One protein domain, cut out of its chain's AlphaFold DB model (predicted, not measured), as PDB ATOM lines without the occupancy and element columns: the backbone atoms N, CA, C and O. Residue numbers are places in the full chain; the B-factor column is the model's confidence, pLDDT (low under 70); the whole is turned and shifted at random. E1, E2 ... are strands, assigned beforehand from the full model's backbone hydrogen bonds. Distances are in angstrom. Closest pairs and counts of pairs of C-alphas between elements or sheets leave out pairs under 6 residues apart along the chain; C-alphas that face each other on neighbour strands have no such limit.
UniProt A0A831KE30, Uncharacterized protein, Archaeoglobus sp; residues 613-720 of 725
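AT A GLANCE: This is residues 613 to 720 of the 725 residues of an uncharacterized protein of Archaeoglobus sp (UniProt A0A831KE30). Two sheets form a sandwich, partly face to face: a strongly twisted sheet of four strands, E1, E2, E5 and E4, and a small sheet, E3 and E6, whose strands cross those of the first at 52 degrees and leave E4 uncovered. The printed part has 108 residues with six named strands, E1 to E6 along the chain, and no named helix. Both sheets are antiparallel, in the orders E1, E2, E5, E4 and E3, E6; the class is all strand, though only 44 residues are in named elements, under half. The whole is compact, with a radius of gyration of the C-alphas of 13.7 A and spans of 40 by 29 by 23 A.

HOW THE PARTS SIT: E1, residues 613 to 621, bends by 53 degrees at residue 617 and forms a hairpin with E2, residues 635 to 645; N 615 and O 642 are 2.9 A apart, within hydrogen-bond range. E2 is also the antiparallel neighbour of E5, residues 698 to 704, with N 637 and O 702 at 2.9 A. E5 forms a hairpin with the edge strand E4, residues 691 to 693, with N 699 and O 692 at 2.8 A. In the other sheet, E3, residues 662 to 668, is the antiparallel neighbour of E6, residues 713 to 719, with N 663 and O 718 at 2.8 A. Between the sheets, the closest C-alphas of E1 and E6, Val 614 and Val 717, are 7.0 A apart. E4 and E6 are apart.

IN THESE COORDINATES: E1 begins at C-alpha 613 (48.953, -43.847, -12.086) and is 24.1 A long. E2 is 31.6 A, E3 20.1 A, E4 7.1 A, E5 18.8 A and E6 19.1 A, ending at C-alpha 719 (40.424, -43.230, -11.472).

THE WHOLE: The two C-alphas farthest apart, Ser 632 and Asn 647, are 43.8 A apart. The printed part has no cut. The links E1 to E2, E2 to E3 and E3 to E4 are long. The mean pLDDT of the printed part is 80.6; residues 647, 653 to 656, 685 to 688, 694 to 696 and 720 are under 70.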
ATOM      1  N   LYS A 613      48.371 -45.130 -12.469       75.56
ATOM      2  CA  LYS A 613      48.953 -43.847 -12.086       75.56
ATOM      3  C   LYS A 613      48.300 -42.739 -12.915       75.56
ATOM      4  O   LYS A 613      48.246 -42.836 -14.140       75.56
ATOM      5  N   VAL A 614      47.814 -41.697 -12.243       77.62
ATOM      6  CA  VAL A 614      47.159 -40.531 -12.854       77.62
ATOM      7  C   VAL A 614      48.061 -39.316 -12.684       77.62
ATOM      8  O   VAL A 614      48.312 -38.902 -11.554       77.62
ATOM      9  N   ASP A 615      48.505 -38.729 -13.789       81.25
ATOM     10  CA  ASP A 615      49.294 -37.500 -13.781       81.25
ATOM     11  C   ASP A 615      48.417 -36.337 -14.276       81.25
ATOM     12  O   ASP A 615      47.951 -36.331 -15.415       81.25
ATOM     13  N   VAL A 616      48.163 -35.350 -13.411       81.69
ATOM     14  CA  VAL A 616      47.413 -34.126 -13.748       81.69
ATOM     15  C   VAL A 616      48.409 -33.049 -14.170       81.69
ATOM     16  O   VAL A 616      49.211 -32.604 -13.354       81.69
ATOM     17  N   PHE A 617      48.365 -32.612 -15.428       82.50
ATOM     18  CA  PHE A 617      49.379 -31.700 -15.988       82.50
ATOM     19  C   PHE A 617      48.822 -30.338 -16.422       82.50
ATOM     20  O   PHE A 617      49.577 -29.455 -16.827       82.50
ATOM     21  N   GLY A 618      47.508 -30.126 -16.328       79.50
ATOM     22  CA  GLY A 618      46.924 -28.817 -16.595       79.50
ATOM     23  C   GLY A 618      45.504 -28.678 -16.076       79.50
ATOM     24  O   GLY A 618      44.751 -29.645 -16.039       79.50
ATOM     25  N   VAL A 619      45.137 -27.456 -15.708       83.69
ATOM     26  CA  VAL A 619      43.794 -27.087 -15.249       83.69
ATOM     27  C   VAL A 619      43.426 -25.785 -15.940       83.69
ATOM     28  O   VAL A 619      44.270 -24.896 -16.024       83.69
ATOM     29  N   LYS A 620      42.213 -25.680 -16.477       86.56
ATOM     30  CA  LYS A 620      41.716 -24.469 -17.135       86.56
ATOM     31  C   LYS A 620      40.285 -24.181 -16.715       86.56
ATOM     32  O   LYS A 620      39.448 -25.074 -16.768       86.56
ATOM     33  N   THR A 621      40.009 -22.953 -16.326       84.50
ATOM     34  CA  THR A 621      38.657 -22.435 -16.098       84.50
ATOM     35  C   THR A 621      37.993 -21.996 -17.405       84.50
ATOM     36  O   THR A 621      38.615 -21.994 -18.472       84.50
ATOM     37  N   ALA A 622      36.712 -21.623 -17.335       78.38
ATOM     38  CA  ALA A 622      35.910 -21.239 -18.497       78.38
ATOM     39  C   ALA A 622      36.430 -19.984 -19.227       78.38
ATOM     40  O   ALA A 622      36.215 -19.843 -20.429       78.38
ATOM     41  N   ASP A 623      37.122 -19.089 -18.523       79.81
ATOM     42  CA  ASP A 623      37.769 -17.892 -19.073       79.81
ATOM     43  C   ASP A 623      39.239 -18.130 -19.485       79.81
ATOM     44  O   ASP A 623      39.922 -17.216 -19.946       79.81
ATOM     45  N   GLY A 624      39.716 -19.377 -19.378       77.19
ATOM     46  CA  GLY A 624      41.031 -19.815 -19.841       77.19
ATOM     47  C   GLY A 624      42.170 -19.632 -18.835       77.19
ATOM     48  O   GLY A 624      43.321 -19.889 -19.197       77.19
ATOM     49  N   ASN A 625      41.872 -19.219 -17.601       83.31
ATOM     50  CA  ASN A 625      42.851 -19.060 -16.528       83.31
ATOM     51  C   ASN A 625      42.967 -20.351 -15.661       83.31
ATOM     52  O   ASN A 625      42.484 -21.416 -16.049       83.31
ATOM     53  N   THR A 626      43.706 -20.316 -14.545       82.12
ATOM     54  CA  THR A 626      43.908 -21.462 -13.618       82.12
ATOM     55  C   THR A 626      43.316 -21.231 -12.220       82.12
ATOM     56  O   THR A 626      43.535 -22.027 -11.303       82.12
ATOM     57  N   MET A 627      42.609 -20.120 -12.035       85.06
ATOM     58  CA  MET A 627      42.065 -19.631 -10.777       85.06
ATOM     59  C   MET A 627      40.564 -19.889 -10.743       85.06
ATOM     60  O   MET A 627      39.836 -19.445 -11.615       85.06
ATOM     61  N   ILE A 628      40.091 -20.591  -9.715       85.06
ATOM     62  CA  ILE A 628      38.653 -20.777  -9.513       85.06
ATOM     63  C   ILE A 628      38.063 -19.454  -9.042       85.06
ATOM     64  O   ILE A 628      38.574 -18.867  -8.084       85.06
ATOM     65  N   GLU A 629      36.985 -19.001  -9.671       82.44
ATOM     66  CA  GLU A 629      36.394 -17.705  -9.364       82.44
ATOM     67  C   GLU A 629      35.353 -17.797  -8.243       82.44
ATOM     68  O   GLU A 629      34.570 -18.747  -8.140       82.44
ATOM     69  N   ASN A 630      35.291 -16.761  -7.402       83.44
ATOM     70  CA  ASN A 630      34.206 -16.630  -6.430       83.44
ATOM     71  C   ASN A 630      32.943 -16.118  -7.132       83.44
ATOM     72  O   ASN A 630      32.644 -14.923  -7.135       83.44
ATOM     73  N   SER A 631      32.226 -17.036  -7.769       79.44
ATOM     74  CA  SER A 631      31.112 -16.729  -8.656       79.44
ATOM     75  C   SER A 631      29.758 -17.120  -8.048       79.44
ATOM     76  O   SER A 631      29.597 -18.177  -7.432       79.44
ATOM     77  N   SER A 632      28.735 -16.285  -8.277       83.81
ATOM     78  CA  SER A 632      27.338 -16.578  -7.912       83.81
ATOM     79  C   SER A 632      26.682 -17.622  -8.827       83.81
ATOM     80  O   SER A 632      25.531 -18.006  -8.617       83.81
ATOM     81  N   LYS A 633      27.392 -18.063  -9.867       84.38
ATOM     82  CA  LYS A 633      27.016 -19.145 -10.779       84.38
ATOM     83  C   LYS A 633      28.037 -20.275 -10.681       84.38
ATOM     84  O   LYS A 633      29.161 -20.086 -10.230       84.38
ATOM     85  N   SER A 634      27.640 -21.469 -11.091       86.44
ATOM     86  CA  SER A 634      28.587 -22.568 -11.221       86.44
ATOM     87  C   SER A 634      29.592 -22.290 -12.338       86.44
ATOM     88  O   SER A 634      29.210 -21.765 -13.385       86.44
ATOM     89  N   GLU A 635      30.840 -22.688 -12.132       85.75
ATOM     90  CA  GLU A 635      31.927 -22.542 -13.097       85.75
ATOM     91  C   GLU A 635      32.328 -23.911 -13.657       85.75
ATOM     92  O   GLU A 635      32.395 -24.896 -12.918       85.75
ATOM     93  N   ASN A 636      32.595 -23.978 -14.964       86.88
ATOM     94  CA  ASN A 636      33.124 -25.176 -15.607       86.88
ATOM     95  C   ASN A 636      34.649 -25.103 -15.670       86.88
ATOM     96  O   ASN A 636      35.214 -24.110 -16.124       86.88
ATOM     97  N   VAL A 637      35.287 -26.181 -15.236       87.56
ATOM     98  CA  VAL A 637      36.737 -26.330 -15.172       87.56
ATOM     99  C   VAL A 637      37.122 -27.598 -15.917       87.56
ATOM    100  O   VAL A 637      36.451 -28.621 -15.813       87.56
ATOM    101  N   THR A 638      38.216 -27.535 -16.658       87.81
ATOM    102  CA  THR A 638      38.800 -28.656 -17.385       87.81
ATOM    103  C   THR A 638      40.123 -29.045 -16.737       87.81
ATOM    104  O   THR A 638      41.027 -28.216 -16.651       87.81
ATOM    105  N   ALA A 639      40.278 -30.303 -16.330       87.56
ATOM    106  CA  ALA A 639      41.574 -30.877 -15.964       87.56
ATOM    107  C   ALA A 639      42.104 -31.771 -17.088       87.56
ATOM    108  O   ALA A 639      41.380 -32.621 -17.600       87.56
ATOM    109  N   ASN A 640      43.373 -31.603 -17.445       86.06
ATOM    110  CA  ASN A 640      44.076 -32.454 -18.395       86.06
ATOM    111  C   ASN A 640      44.907 -33.486 -17.634       86.06
ATOM    112  O   ASN A 640      45.717 -33.118 -16.775       86.06
ATOM    113  N   VAL A 641      44.693 -34.761 -17.954       86.25
ATOM    114  CA  VAL A 641      45.310 -35.894 -17.266       86.25
ATOM    115  C   VAL A 641      45.885 -36.919 -18.238       86.25
ATOM    116  O   VAL A 641      45.308 -37.215 -19.287       86.25
ATOM    117  N   GLU A 642      47.031 -37.472 -17.873       83.75
ATOM    118  CA  GLU A 642      47.628 -38.644 -18.501       83.75
ATOM    119  C   GLU A 642      47.504 -39.834 -17.559       83.75
ATOM    120  O   GLU A 642      47.559 -39.701 -16.335       83.75
ATOM    121  N   LEU A 643      47.307 -41.009 -18.145       78.75
ATOM    122  CA  LEU A 643      47.158 -42.248 -17.406       78.75
ATOM    123  C   LEU A 643      48.276 -43.194 -17.783       78.75
ATOM    124  O   LEU A 643      48.565 -43.388 -18.965       78.75
ATOM    125  N   TYR A 644      48.851 -43.817 -16.769       78.12
ATOM    126  CA  TYR A 644      49.865 -44.840 -16.913       78.12
ATOM    127  C   TYR A 644      49.438 -46.080 -16.136       78.12
ATOM    128  O   TYR A 644      48.900 -45.999 -15.034       78.12
ATOM    129  N   TYR A 645      49.711 -47.245 -16.697       75.94
ATOM    130  CA  TYR A 645      49.766 -48.485 -15.938       75.94
ATOM    131  C   TYR A 645      50.806 -48.355 -14.813       75.94
ATOM    132  O   TYR A 645      51.722 -47.531 -14.895       75.94
ATOM    133  N   ILE A 646      50.698 -49.158 -13.751       75.50
ATOM    134  CA  ILE A 646      51.611 -49.059 -12.598       75.50
ATOM    135  C   ILE A 646      53.077 -49.331 -12.990       75.50
ATOM    136  O   ILE A 646      54.002 -48.878 -12.321       75.50
ATOM    137  N   ASN A 647      53.285 -50.009 -14.121       68.88
ATOM    138  CA  ASN A 647      54.586 -50.244 -14.743       68.88
ATOM    139  C   ASN A 647      55.147 -49.063 -15.560       68.88
ATOM    140  O   ASN A 647      56.206 -49.209 -16.170       68.88
ATOM    141  N   GLY A 648      54.441 -47.929 -15.620       73.00
ATOM    142  CA  GLY A 648      54.847 -46.728 -16.353       73.00
ATOM    143  C   GLY A 648      54.490 -46.708 -17.843       73.00
ATOM    144  O   GLY A 648      54.822 -45.742 -18.526       73.00
ATOM    145  N   THR A 649      53.803 -47.724 -18.372       77.75
ATOM    146  CA  THR A 649      53.310 -47.720 -19.762       77.75
ATOM    147  C   THR A 649      52.113 -46.783 -19.869       77.75
ATOM    148  O   THR A 649      51.180 -46.897 -19.076       77.75
ATOM    149  N   LYS A 650      52.105 -45.868 -20.845       77.50
ATOM    150  CA  LYS A 650      50.961 -44.974 -21.070       77.50
ATOM    151  C   LYS A 650      49.728 -45.797 -21.459       77.50
ATOM    152  O   LYS A 650      49.820 -46.730 -22.253       77.50
ATOM    153  N   VAL A 651      48.576 -45.479 -20.876       74.62
ATOM    154  CA  VAL A 651      47.304 -46.079 -21.282       74.62
ATOM    155  C   VAL A 651      46.898 -45.431 -22.600       74.62
ATOM    156  O   VAL A 651      46.582 -44.241 -22.637       74.62
ATOM    157  N   GLU A 652      46.930 -46.211 -23.680       71.50
ATOM    158  CA  GLU A 652      46.559 -45.727 -25.010       71.50
ATOM    159  C   GLU A 652      45.105 -45.243 -25.041       71.50
ATOM    160  O   GLU A 652      44.207 -45.863 -24.459       71.50
ATOM    161  N   LEU A 653      44.884 -44.129 -25.744       66.06
ATOM    162  CA  LEU A 653      43.616 -43.385 -25.780       66.06
ATOM    163  C   LEU A 653      42.468 -44.169 -26.445       66.06
ATOM    164  O   LEU A 653      41.304 -43.801 -26.309       66.06
ATOM    165  N   GLU A 654      42.791 -45.264 -27.134       60.78
ATOM    166  CA  GLU A 654      41.847 -46.210 -27.738       60.78
ATOM    167  C   GLU A 654      41.148 -47.134 -26.718       60.78
ATOM    168  O   GLU A 654      40.083 -47.670 -27.015       60.78
ATOM    169  N   ASN A 655      41.664 -47.258 -25.486       61.06
ATOM    170  CA  ASN A 655      41.021 -48.005 -24.390       61.06
ATOM    171  C   ASN A 655      39.988 -47.140 -23.643       61.06
ATOM    172  O   ASN A 655      40.051 -47.017 -22.420       61.06
ATOM    173  N   ALA A 656      39.092 -46.493 -24.398       58.59
ATOM    174  CA  ALA A 656      38.269 -45.362 -23.972       58.59
ATOM    175  C   ALA A 656      37.632 -45.536 -22.579       58.59
ATOM    176  O   ALA A 656      36.599 -46.187 -22.409       58.59
ATOM    177  N   LEU A 657      38.239 -44.884 -21.585       70.38
ATOM    178  CA  LEU A 657      37.603 -44.629 -20.300       70.38
ATOM    179  C   LEU A 657      36.443 -43.661 -20.505       70.38
ATOM    180  O   LEU A 657      36.498 -42.774 -21.356       70.38
ATOM    181  N   ASN A 658      35.394 -43.811 -19.707       74.31
ATOM    182  CA  ASN A 658      34.261 -42.898 -19.698       74.31
ATOM    183  C   ASN A 658      34.263 -42.060 -18.410       74.31
ATOM    184  O   ASN A 658      35.074 -42.259 -17.508       74.31
ATOM    185  N   THR A 659      33.349 -41.099 -18.306       75.00
ATOM    186  CA  THR A 659      33.266 -40.194 -17.148       75.00
ATOM    187  C   THR A 659      33.080 -40.912 -15.813       75.00
ATOM    188  O   THR A 659      33.556 -40.411 -14.801       75.00
ATOM    189  N   SER A 660      32.440 -42.086 -15.775       75.25
ATOM    190  CA  SER A 660      32.258 -42.848 -14.528       75.25
ATOM    191  C   SER A 660      33.564 -43.422 -13.970       75.25
ATOM    192  O   SER A 660      33.638 -43.719 -12.781       75.25
ATOM    193  N   ASN A 661      34.611 -43.513 -14.799       78.06
ATOM    194  CA  ASN A 661      35.937 -43.958 -14.382       78.06
ATOM    195  C   ASN A 661      36.730 -42.880 -13.643       78.06
ATOM    196  O   ASN A 661      37.799 -43.189 -13.128       78.06
ATOM    197  N   PHE A 662      36.258 -41.631 -13.603       81.88
ATOM    198  CA  PHE A 662      36.982 -40.519 -12.997       81.88
ATOM    199  C   PHE A 662      36.205 -39.935 -11.822       81.88
ATOM    200  O   PHE A 662      34.993 -39.739 -11.859       81.88
ATOM    201  N   THR A 663      36.937 -39.584 -10.774       86.69
ATOM    202  CA  THR A 663      36.441 -38.777  -9.663       86.69
ATOM    203  C   THR A 663      37.388 -37.610  -9.466       86.69
ATOM    204  O   THR A 663      38.603 -37.792  -9.421       86.69
ATOM    205  N   VAL A 664      36.833 -36.402  -9.379       87.75
ATOM    206  CA  VAL A 664      37.612 -35.167  -9.253       87.75
ATOM    207  C   VAL A 664      37.193 -34.428  -7.992       87.75
ATOM    208  O   VAL A 664      36.001 -34.344  -7.689       87.75
ATOM    209  N   TRP A 665      38.152 -33.885  -7.250       92.00
ATOM    210  CA  TRP A 665      37.896 -32.926  -6.177       92.00
ATOM    211  C   TRP A 665      39.007 -31.881  -6.117       92.00
ATOM    212  O   TRP A 665      40.095 -32.067  -6.660       92.00
ATOM    213  N   LEU A 666      38.714 -30.773  -5.444       89.44
ATOM    214  CA  LEU A 666      39.631 -29.653  -5.281       89.44
ATOM    215  C   LEU A 666      40.010 -29.473  -3.816       89.44
ATOM    216  O   LEU A 666      39.165 -29.651  -2.935       89.44
ATOM    217  N   VAL A 667      41.245 -29.052  -3.562       88.56
ATOM    218  CA  VAL A 667      41.711 -28.587  -2.246       88.56
ATOM    219  C   VAL A 667      42.330 -27.205  -2.412       88.56
ATOM    220  O   VAL A 667      43.115 -26.992  -3.331       88.56
ATOM    221  N   ASN A 668      41.940 -26.239  -1.579       88.25
ATOM    222  CA  ASN A 668      42.463 -24.878  -1.690       88.25
ATOM    223  C   ASN A 668      43.950 -24.851  -1.304       88.25
ATOM    224  O   ASN A 668      44.319 -25.362  -0.247       88.25
ATOM    225  N   LYS A 669      44.797 -24.216  -2.123       85.38
ATOM    226  CA  LYS A 669      46.250 -24.171  -1.881       85.38
ATOM    227  C   LYS A 669      46.633 -23.432  -0.602       85.38
ATOM    228  O   LYS A 669      47.583 -23.817   0.069       85.38
ATOM    229  N   ASN A 670      45.897 -22.375  -0.264       84.38
ATOM    230  CA  ASN A 670      46.182 -21.540   0.902       84.38
ATOM    231  C   ASN A 670      45.465 -22.039   2.164       84.38
ATOM    232  O   ASN A 670      45.870 -21.705   3.275       84.38
ATOM    233  N   VAL A 671      44.402 -22.836   2.008       85.25
ATOM    234  CA  VAL A 671      43.619 -23.419   3.106       85.25
ATOM    235  C   VAL A 671      43.406 -24.904   2.821       85.25
ATOM    236  O   VAL A 671      42.351 -25.314   2.347       85.25
ATOM    237  N   THR A 672      44.411 -25.729   3.112       82.88
ATOM    238  CA  THR A 672      44.425 -27.163   2.757       82.88
ATOM    239  C   THR A 672      43.327 -27.994   3.433       82.88
ATOM    240  O   THR A 672      43.011 -29.092   2.981       82.88
ATOM    241  N   SER A 673      42.693 -27.470   4.489       84.31
ATOM    242  CA  SER A 673      41.500 -28.058   5.114       84.31
ATOM    243  C   SER A 673      40.205 -27.804   4.329       84.31
ATOM    244  O   SER A 673      39.195 -28.461   4.579       84.31
ATOM    245  N   TYR A 674      40.209 -26.866   3.377       87.44
ATOM    246  CA  TYR A 674      39.053 -26.525   2.559       87.44
ATOM    247  C   TYR A 674      39.032 -27.342   1.260       87.44
ATOM    248  O   TYR A 674      39.850 -27.143   0.358       87.44
ATOM    249  N   ARG A 675      38.051 -28.246   1.162       90.12
ATOM    250  CA  ARG A 675      37.858 -29.197   0.056       90.12
ATOM    251  C   ARG A 675      36.539 -28.943  -0.679       90.12
ATOM    252  O   ARG A 675      35.517 -28.675  -0.044       90.12
ATOM    253  N   ILE A 676      36.533 -29.091  -2.006       86.94
ATOM    254  CA  ILE A 676      35.321 -29.020  -2.835       86.94
ATOM    255  C   ILE A 676      35.123 -30.333  -3.613       86.94
ATOM    256  O   ILE A 676      35.979 -30.688  -4.425       86.94
ATOM    257  N   PRO A 677      33.985 -31.026  -3.432       88.12
ATOM    258  CA  PRO A 677      33.025 -30.850  -2.334       88.12
ATOM    259  C   PRO A 677      33.657 -31.198  -0.971       88.12
ATOM    260  O   PRO A 677      34.713 -31.822  -0.918       88.12
ATOM    261  N   ALA A 678      33.007 -30.849   0.143       85.44
ATOM    262  CA  ALA A 678      33.507 -31.195   1.483       85.44
ATOM    263  C   ALA A 678      33.706 -32.719   1.665       85.44
ATOM    264  O   ALA A 678      34.628 -33.149   2.350       85.44
ATOM    265  N   SER A 679      32.901 -33.534   0.978       85.31
ATOM    266  CA  SER A 679      33.050 -34.986   0.830       85.31
ATOM    267  C   SER A 679      32.528 -35.431  -0.547       85.31
ATOM    268  O   SER A 679      31.709 -34.736  -1.146       85.31
ATOM    269  N   GLY A 680      33.018 -36.554  -1.086       86.75
ATOM    270  CA  GLY A 680      32.630 -37.052  -2.420       86.75
ATOM    271  C   GLY A 680      33.392 -36.395  -3.579       86.75
ATOM    272  O   GLY A 680      34.517 -35.932  -3.384       86.75
ATOM    273  N   SER A 681      32.802 -36.356  -4.774       88.88
ATOM    274  CA  SER A 681      33.415 -35.843  -6.011       88.88
ATOM    275  C   SER A 681      32.589 -34.730  -6.665       88.88
ATOM    276  O   SER A 681      31.401 -34.558  -6.390       88.88
ATOM    277  N   LEU A 682      33.239 -33.942  -7.519       88.31
ATOM    278  CA  LEU A 682      32.602 -32.935  -8.364       88.31
ATOM    279  C   LEU A 682      31.835 -33.591  -9.515       88.31
ATOM    280  O   LEU A 682      32.208 -34.657 -10.007       88.31
ATOM    281  N   SER A 683      30.763 -32.928  -9.953       83.75
ATOM    282  CA  SER A 683      29.967 -33.387 -11.092       83.75
ATOM    283  C   SER A 683      30.747 -33.204 -12.388       83.75
ATOM    284  O   SER A 683      31.165 -32.088 -12.699       83.75
ATOM    285  N   LEU A 684      30.898 -34.291 -13.148       83.69
ATOM    286  CA  LEU A 684      31.583 -34.288 -14.441       83.69
ATOM    287  C   LEU A 684      30.636 -33.982 -15.616       83.69
ATOM    288  O   LEU A 684      31.077 -33.566 -16.674       83.69
ATOM    289  N   PHE A 685      29.318 -34.155 -15.455       69.00
ATOM    290  CA  PHE A 685      28.350 -34.203 -16.567       69.00
ATOM    291  C   PHE A 685      27.803 -32.849 -17.054       69.00
ATOM    292  O   PHE A 685      26.898 -32.820 -17.881       69.00
ATOM    293  N   ASN A 686      28.308 -31.720 -16.563       58.50
ATOM    294  CA  ASN A 686      27.681 -30.411 -16.799       58.50
ATOM    295  C   ASN A 686      28.198 -29.661 -18.053       58.50
ATOM    296  O   ASN A 686      27.970 -28.459 -18.204       58.50
ATOM    297  N   GLY A 687      28.929 -30.349 -18.935       54.97
ATOM    298  CA  GLY A 687      29.380 -29.846 -20.238       54.97
ATOM    299  C   GLY A 687      28.799 -30.669 -21.392       54.97
ATOM    300  O   GLY A 687      28.378 -31.805 -21.189       54.97
ATOM    301  N   THR A 688      28.799 -30.126 -22.615       58.62
ATOM    302  CA  THR A 688      28.346 -30.842 -23.829       58.62
ATOM    303  C   THR A 688      29.164 -32.107 -24.114       58.62
ATOM    304  O   THR A 688      28.617 -33.083 -24.621       58.62
ATOM    305  N   THR A 689      30.445 -32.117 -23.733       70.69
ATOM    306  CA  THR A 689      31.343 -33.285 -23.741       70.69
ATOM    307  C   THR A 689      32.107 -33.353 -22.410       70.69
ATOM    308  O   THR A 689      33.112 -32.662 -22.235       70.69
ATOM    309  N   PRO A 690      31.627 -34.133 -21.426       75.94
ATOM    310  CA  PRO A 690      32.171 -34.151 -20.062       75.94
ATOM    311  C   PRO A 690      33.559 -34.807 -19.937       75.94
ATOM    312  O   PRO A 690      34.335 -34.478 -19.044       75.94
ATOM    313  N   LEU A 691      33.898 -35.696 -20.868       80.75
ATOM    314  CA  LEU A 691      35.232 -36.251 -21.059       80.75
ATOM    315  C   LEU A 691      35.524 -36.225 -22.554       80.75
ATOM    316  O   LEU A 691      34.675 -36.629 -23.351       80.75
ATOM    317  N   TYR A 692      36.706 -35.767 -22.944       79.50
ATOM    318  CA  TYR A 692      37.160 -35.865 -24.326       79.50
ATOM    319  C   TYR A 692      38.665 -36.101 -24.396       79.50
ATOM    320  O   TYR A 692      39.412 -35.795 -23.467       79.50
ATOM    321  N   ILE A 693      39.105 -36.675 -25.511       72.81
ATOM    322  CA  ILE A 693      40.515 -36.924 -25.790       72.81
ATOM    323  C   ILE A 693      41.118 -35.644 -26.378       72.81
ATOM    324  O   ILE A 693      40.635 -35.115 -27.379       72.81
ATOM    325  N   SER A 694      42.169 -35.139 -25.741       69.50
ATOM    326  CA  SER A 694      43.025 -34.066 -26.250       69.50
ATOM    327  C   SER A 694      44.275 -34.646 -26.917       69.50
ATOM    328  O   SER A 694      44.571 -35.831 -26.777       69.50
ATOM    329  N   LEU A 695      45.057 -33.798 -27.595       65.56
ATOM    330  CA  LEU A 695      46.338 -34.191 -28.204       65.56
ATOM    331  C   LEU A 695      47.334 -34.806 -27.202       65.56
ATOM    332  O   LEU A 695      48.236 -35.531 -27.608       65.56
ATOM    333  N   THR A 696      47.189 -34.509 -25.909       68.50
ATOM    334  CA  THR A 696      48.135 -34.905 -24.858       68.50
ATOM    335  C   THR A 696      47.577 -35.951 -23.887       68.50
ATOM    336  O   THR A 696      48.352 -36.613 -23.210       68.50
ATOM    337  N   GLY A 697      46.260 -36.168 -23.825       78.38
ATOM    338  CA  GLY A 697      45.647 -37.086 -22.858       78.38
ATOM    339  C   GLY A 697      44.141 -36.881 -22.707       78.38
ATOM    340  O   GLY A 697      43.487 -36.365 -23.612       78.38
ATOM    341  N   TYR A 698      43.581 -37.236 -21.554       83.19
ATOM    342  CA  TYR A 698      42.168 -37.013 -21.246       83.19
ATOM    343  C   TYR A 698      41.939 -35.587 -20.738       83.19
ATOM    344  O   TYR A 698      42.663 -35.111 -19.868       83.19
ATOM    345  N   SER A 699      40.906 -34.921 -21.240       86.12
ATOM    346  CA  SER A 699      40.394 -33.660 -20.704       86.12
ATOM    347  C   SER A 699      39.067 -33.926 -20.003       86.12
ATOM    348  O   SER A 699      38.088 -34.334 -20.633       86.12
ATOM    349  N   ILE A 700      39.047 -33.722 -18.689       87.25
ATOM    350  CA  ILE A 700      37.899 -33.960 -17.817       87.25
ATOM    351  C   ILE A 700      37.266 -32.615 -17.493       87.25
ATOM    352  O   ILE A 700      37.882 -31.790 -16.818       87.25
ATOM    353  N   ASN A 701      36.032 -32.412 -17.939       88.12
ATOM    354  CA  ASN A 701      35.242 -31.258 -17.549       88.12
ATOM    355  C   ASN A 701      34.501 -31.566 -16.251       88.12
ATOM    356  O   ASN A 701      33.874 -32.613 -16.113       88.12
ATOM    357  N   PHE A 702      34.556 -30.647 -15.299       88.06
ATOM    358  CA  PHE A 702      33.817 -30.735 -14.052       88.06
ATOM    359  C   PHE A 702      33.321 -29.363 -13.620       88.06
ATOM    360  O   PHE A 702      33.864 -28.327 -14.001       88.06
ATOM    361  N   THR A 703      32.267 -29.357 -12.815       88.88
ATOM    362  CA  THR A 703      31.662 -28.114 -12.345       88.88
ATOM    363  C   THR A 703      32.029 -27.826 -10.908       88.88
ATOM    364  O   THR A 703      31.721 -28.614 -10.012       88.88
ATOM    365  N   VAL A 704      32.581 -26.640 -10.680       88.06
ATOM    366  CA  VAL A 704      32.656 -26.041  -9.353       88.06
ATOM    367  C   VAL A 704      31.304 -25.380  -9.045       88.06
ATOM    368  O   VAL A 704      30.836 -24.546  -9.824       88.06
ATOM    369  N   PRO A 705      30.618 -25.755  -7.946       88.38
ATOM    370  CA  PRO A 705      29.341 -25.144  -7.582       88.38
ATOM    371  C   PRO A 705      29.472 -23.637  -7.325       88.38
ATOM    372  O   PRO A 705      30.539 -23.163  -6.953       88.38
ATOM    373  N   ALA A 706      28.368 -22.898  -7.447       87.50
ATOM    374  CA  ALA A 706      28.328 -21.481  -7.085       87.50
ATOM    375  C   ALA A 706      28.694 -21.247  -5.607       87.50
ATOM    376  O   ALA A 706      28.506 -22.125  -4.756       87.50
ATOM    377  N   ASN A 707      29.128 -20.025  -5.296       87.94
ATOM    378  CA  ASN A 707      29.422 -19.548  -3.942       87.94
ATOM    379  C   ASN A 707      30.522 -20.363  -3.236       87.94
ATOM    380  O   ASN A 707      30.421 -20.677  -2.045       87.94
ATOM    381  N   LYS A 708      31.561 -20.749  -3.983       88.81
ATOM    382  CA  LYS A 708      32.795 -21.308  -3.424       88.81
ATOM    383  C   LYS A 708      33.859 -20.212  -3.336       88.81
ATOM    384  O   LYS A 708      33.875 -19.330  -4.187       88.81
ATOM    385  N   PRO A 709      34.741 -20.242  -2.323       85.69
ATOM    386  CA  PRO A 709      35.860 -19.316  -2.237       85.69
ATOM    387  C   PRO A 709      36.696 -19.367  -3.516       85.69
ATOM    388  O   PRO A 709      37.080 -20.451  -3.958       85.69
ATOM    389  N   GLY A 710      36.994 -18.205  -4.088       83.69
ATOM    390  CA  GLY A 710      37.898 -18.118  -5.230       83.69
ATOM    391  C   GLY A 710      39.352 -18.365  -4.821       83.69
ATOM    392  O   GLY A 710      39.695 -18.305  -3.636       83.69
ATOM    393  N   GLY A 711      40.219 -18.644  -5.791       85.38
ATOM    394  CA  GLY A 711      41.653 -18.825  -5.573       85.38
ATOM    395  C   GLY A 711      42.258 -19.997  -6.334       85.38
ATOM    396  O   GLY A 711      41.645 -20.584  -7.223       85.38
ATOM    397  N   TYR A 712      43.490 -20.341  -5.966       86.12
ATOM    398  CA  TYR A 712      44.191 -21.488  -6.534       86.12
ATOM    399  C   TYR A 712      43.861 -22.764  -5.769       86.12
ATOM    400  O   TYR A 712      43.922 -22.808  -4.537       86.12
ATOM    401  N   TYR A 713      43.568 -23.816  -6.521       87.25
ATOM    402  CA  TYR A 713      43.249 -25.134  -5.995       87.25
ATOM    403  C   TYR A 713      44.186 -26.182  -6.587       87.25
ATOM    404  O   TYR A 713      44.582 -26.086  -7.749       87.25
ATOM    405  N   ASP A 714      44.513 -27.189  -5.787       84.12
ATOM    406  CA  ASP A 714      45.065 -28.442  -6.282       84.12
ATOM    407  C   ASP A 714      43.923 -29.335  -6.760       84.12
ATOM    408  O   ASP A 714      42.934 -29.547  -6.048       84.12
ATOM    409  N   VAL A 715      44.059 -29.837  -7.988       84.50
ATOM    410  CA  VAL A 715      43.116 -30.785  -8.577       84.50
ATOM    411  C   VAL A 715      43.592 -32.188  -8.271       84.50
ATOM    412  O   VAL A 715      44.666 -32.603  -8.702       84.50
ATOM    413  N   TYR A 716      42.749 -32.931  -7.576       83.44
ATOM    414  CA  TYR A 716      42.950 -34.347  -7.356       83.44
ATOM    415  C   TYR A 716      42.016 -35.123  -8.264       83.44
ATOM    416  O   TYR A 716      40.808 -34.870  -8.302       83.44
ATOM    417  N   VAL A 717      42.589 -36.083  -8.979       81.81
ATOM    418  CA  VAL A 717      41.859 -36.999  -9.845       81.81
ATOM    419  C   VAL A 717      42.171 -38.413  -9.386       81.81
ATOM    420  O   VAL A 717      43.332 -38.806  -9.325       81.81
ATOM    421  N   SER A 718      41.134 -39.175  -9.055       78.94
ATOM    422  CA  SER A 718      41.232 -40.615  -8.833       78.94
ATOM    423  C   SER A 718      40.474 -41.327  -9.934       78.94
ATOM    424  O   SER A 718      39.393 -40.883 -10.332       78.94
ATOM    425  N   THR A 719      41.022 -42.442 -10.401       73.75
ATOM    426  CA  THR A 719      40.424 -43.230 -11.472       73.75
ATOM    427  C   THR A 719      40.219 -44.679 -11.070       73.75
ATOM    428  O   THR A 719      40.957 -45.223 -10.252       73.75
ATOM    429  N   SER A 720      39.198 -45.303 -11.647       67.19
ATOM    430  CA  SER A 720      38.984 -46.746 -11.599       67.19
ATOM    431  C   SER A 720      38.973 -47.280 -13.027       67.19
ATOM    432  O   SER A 720      38.191 -46.830 -13.864       67.19
TER     433      SER A 720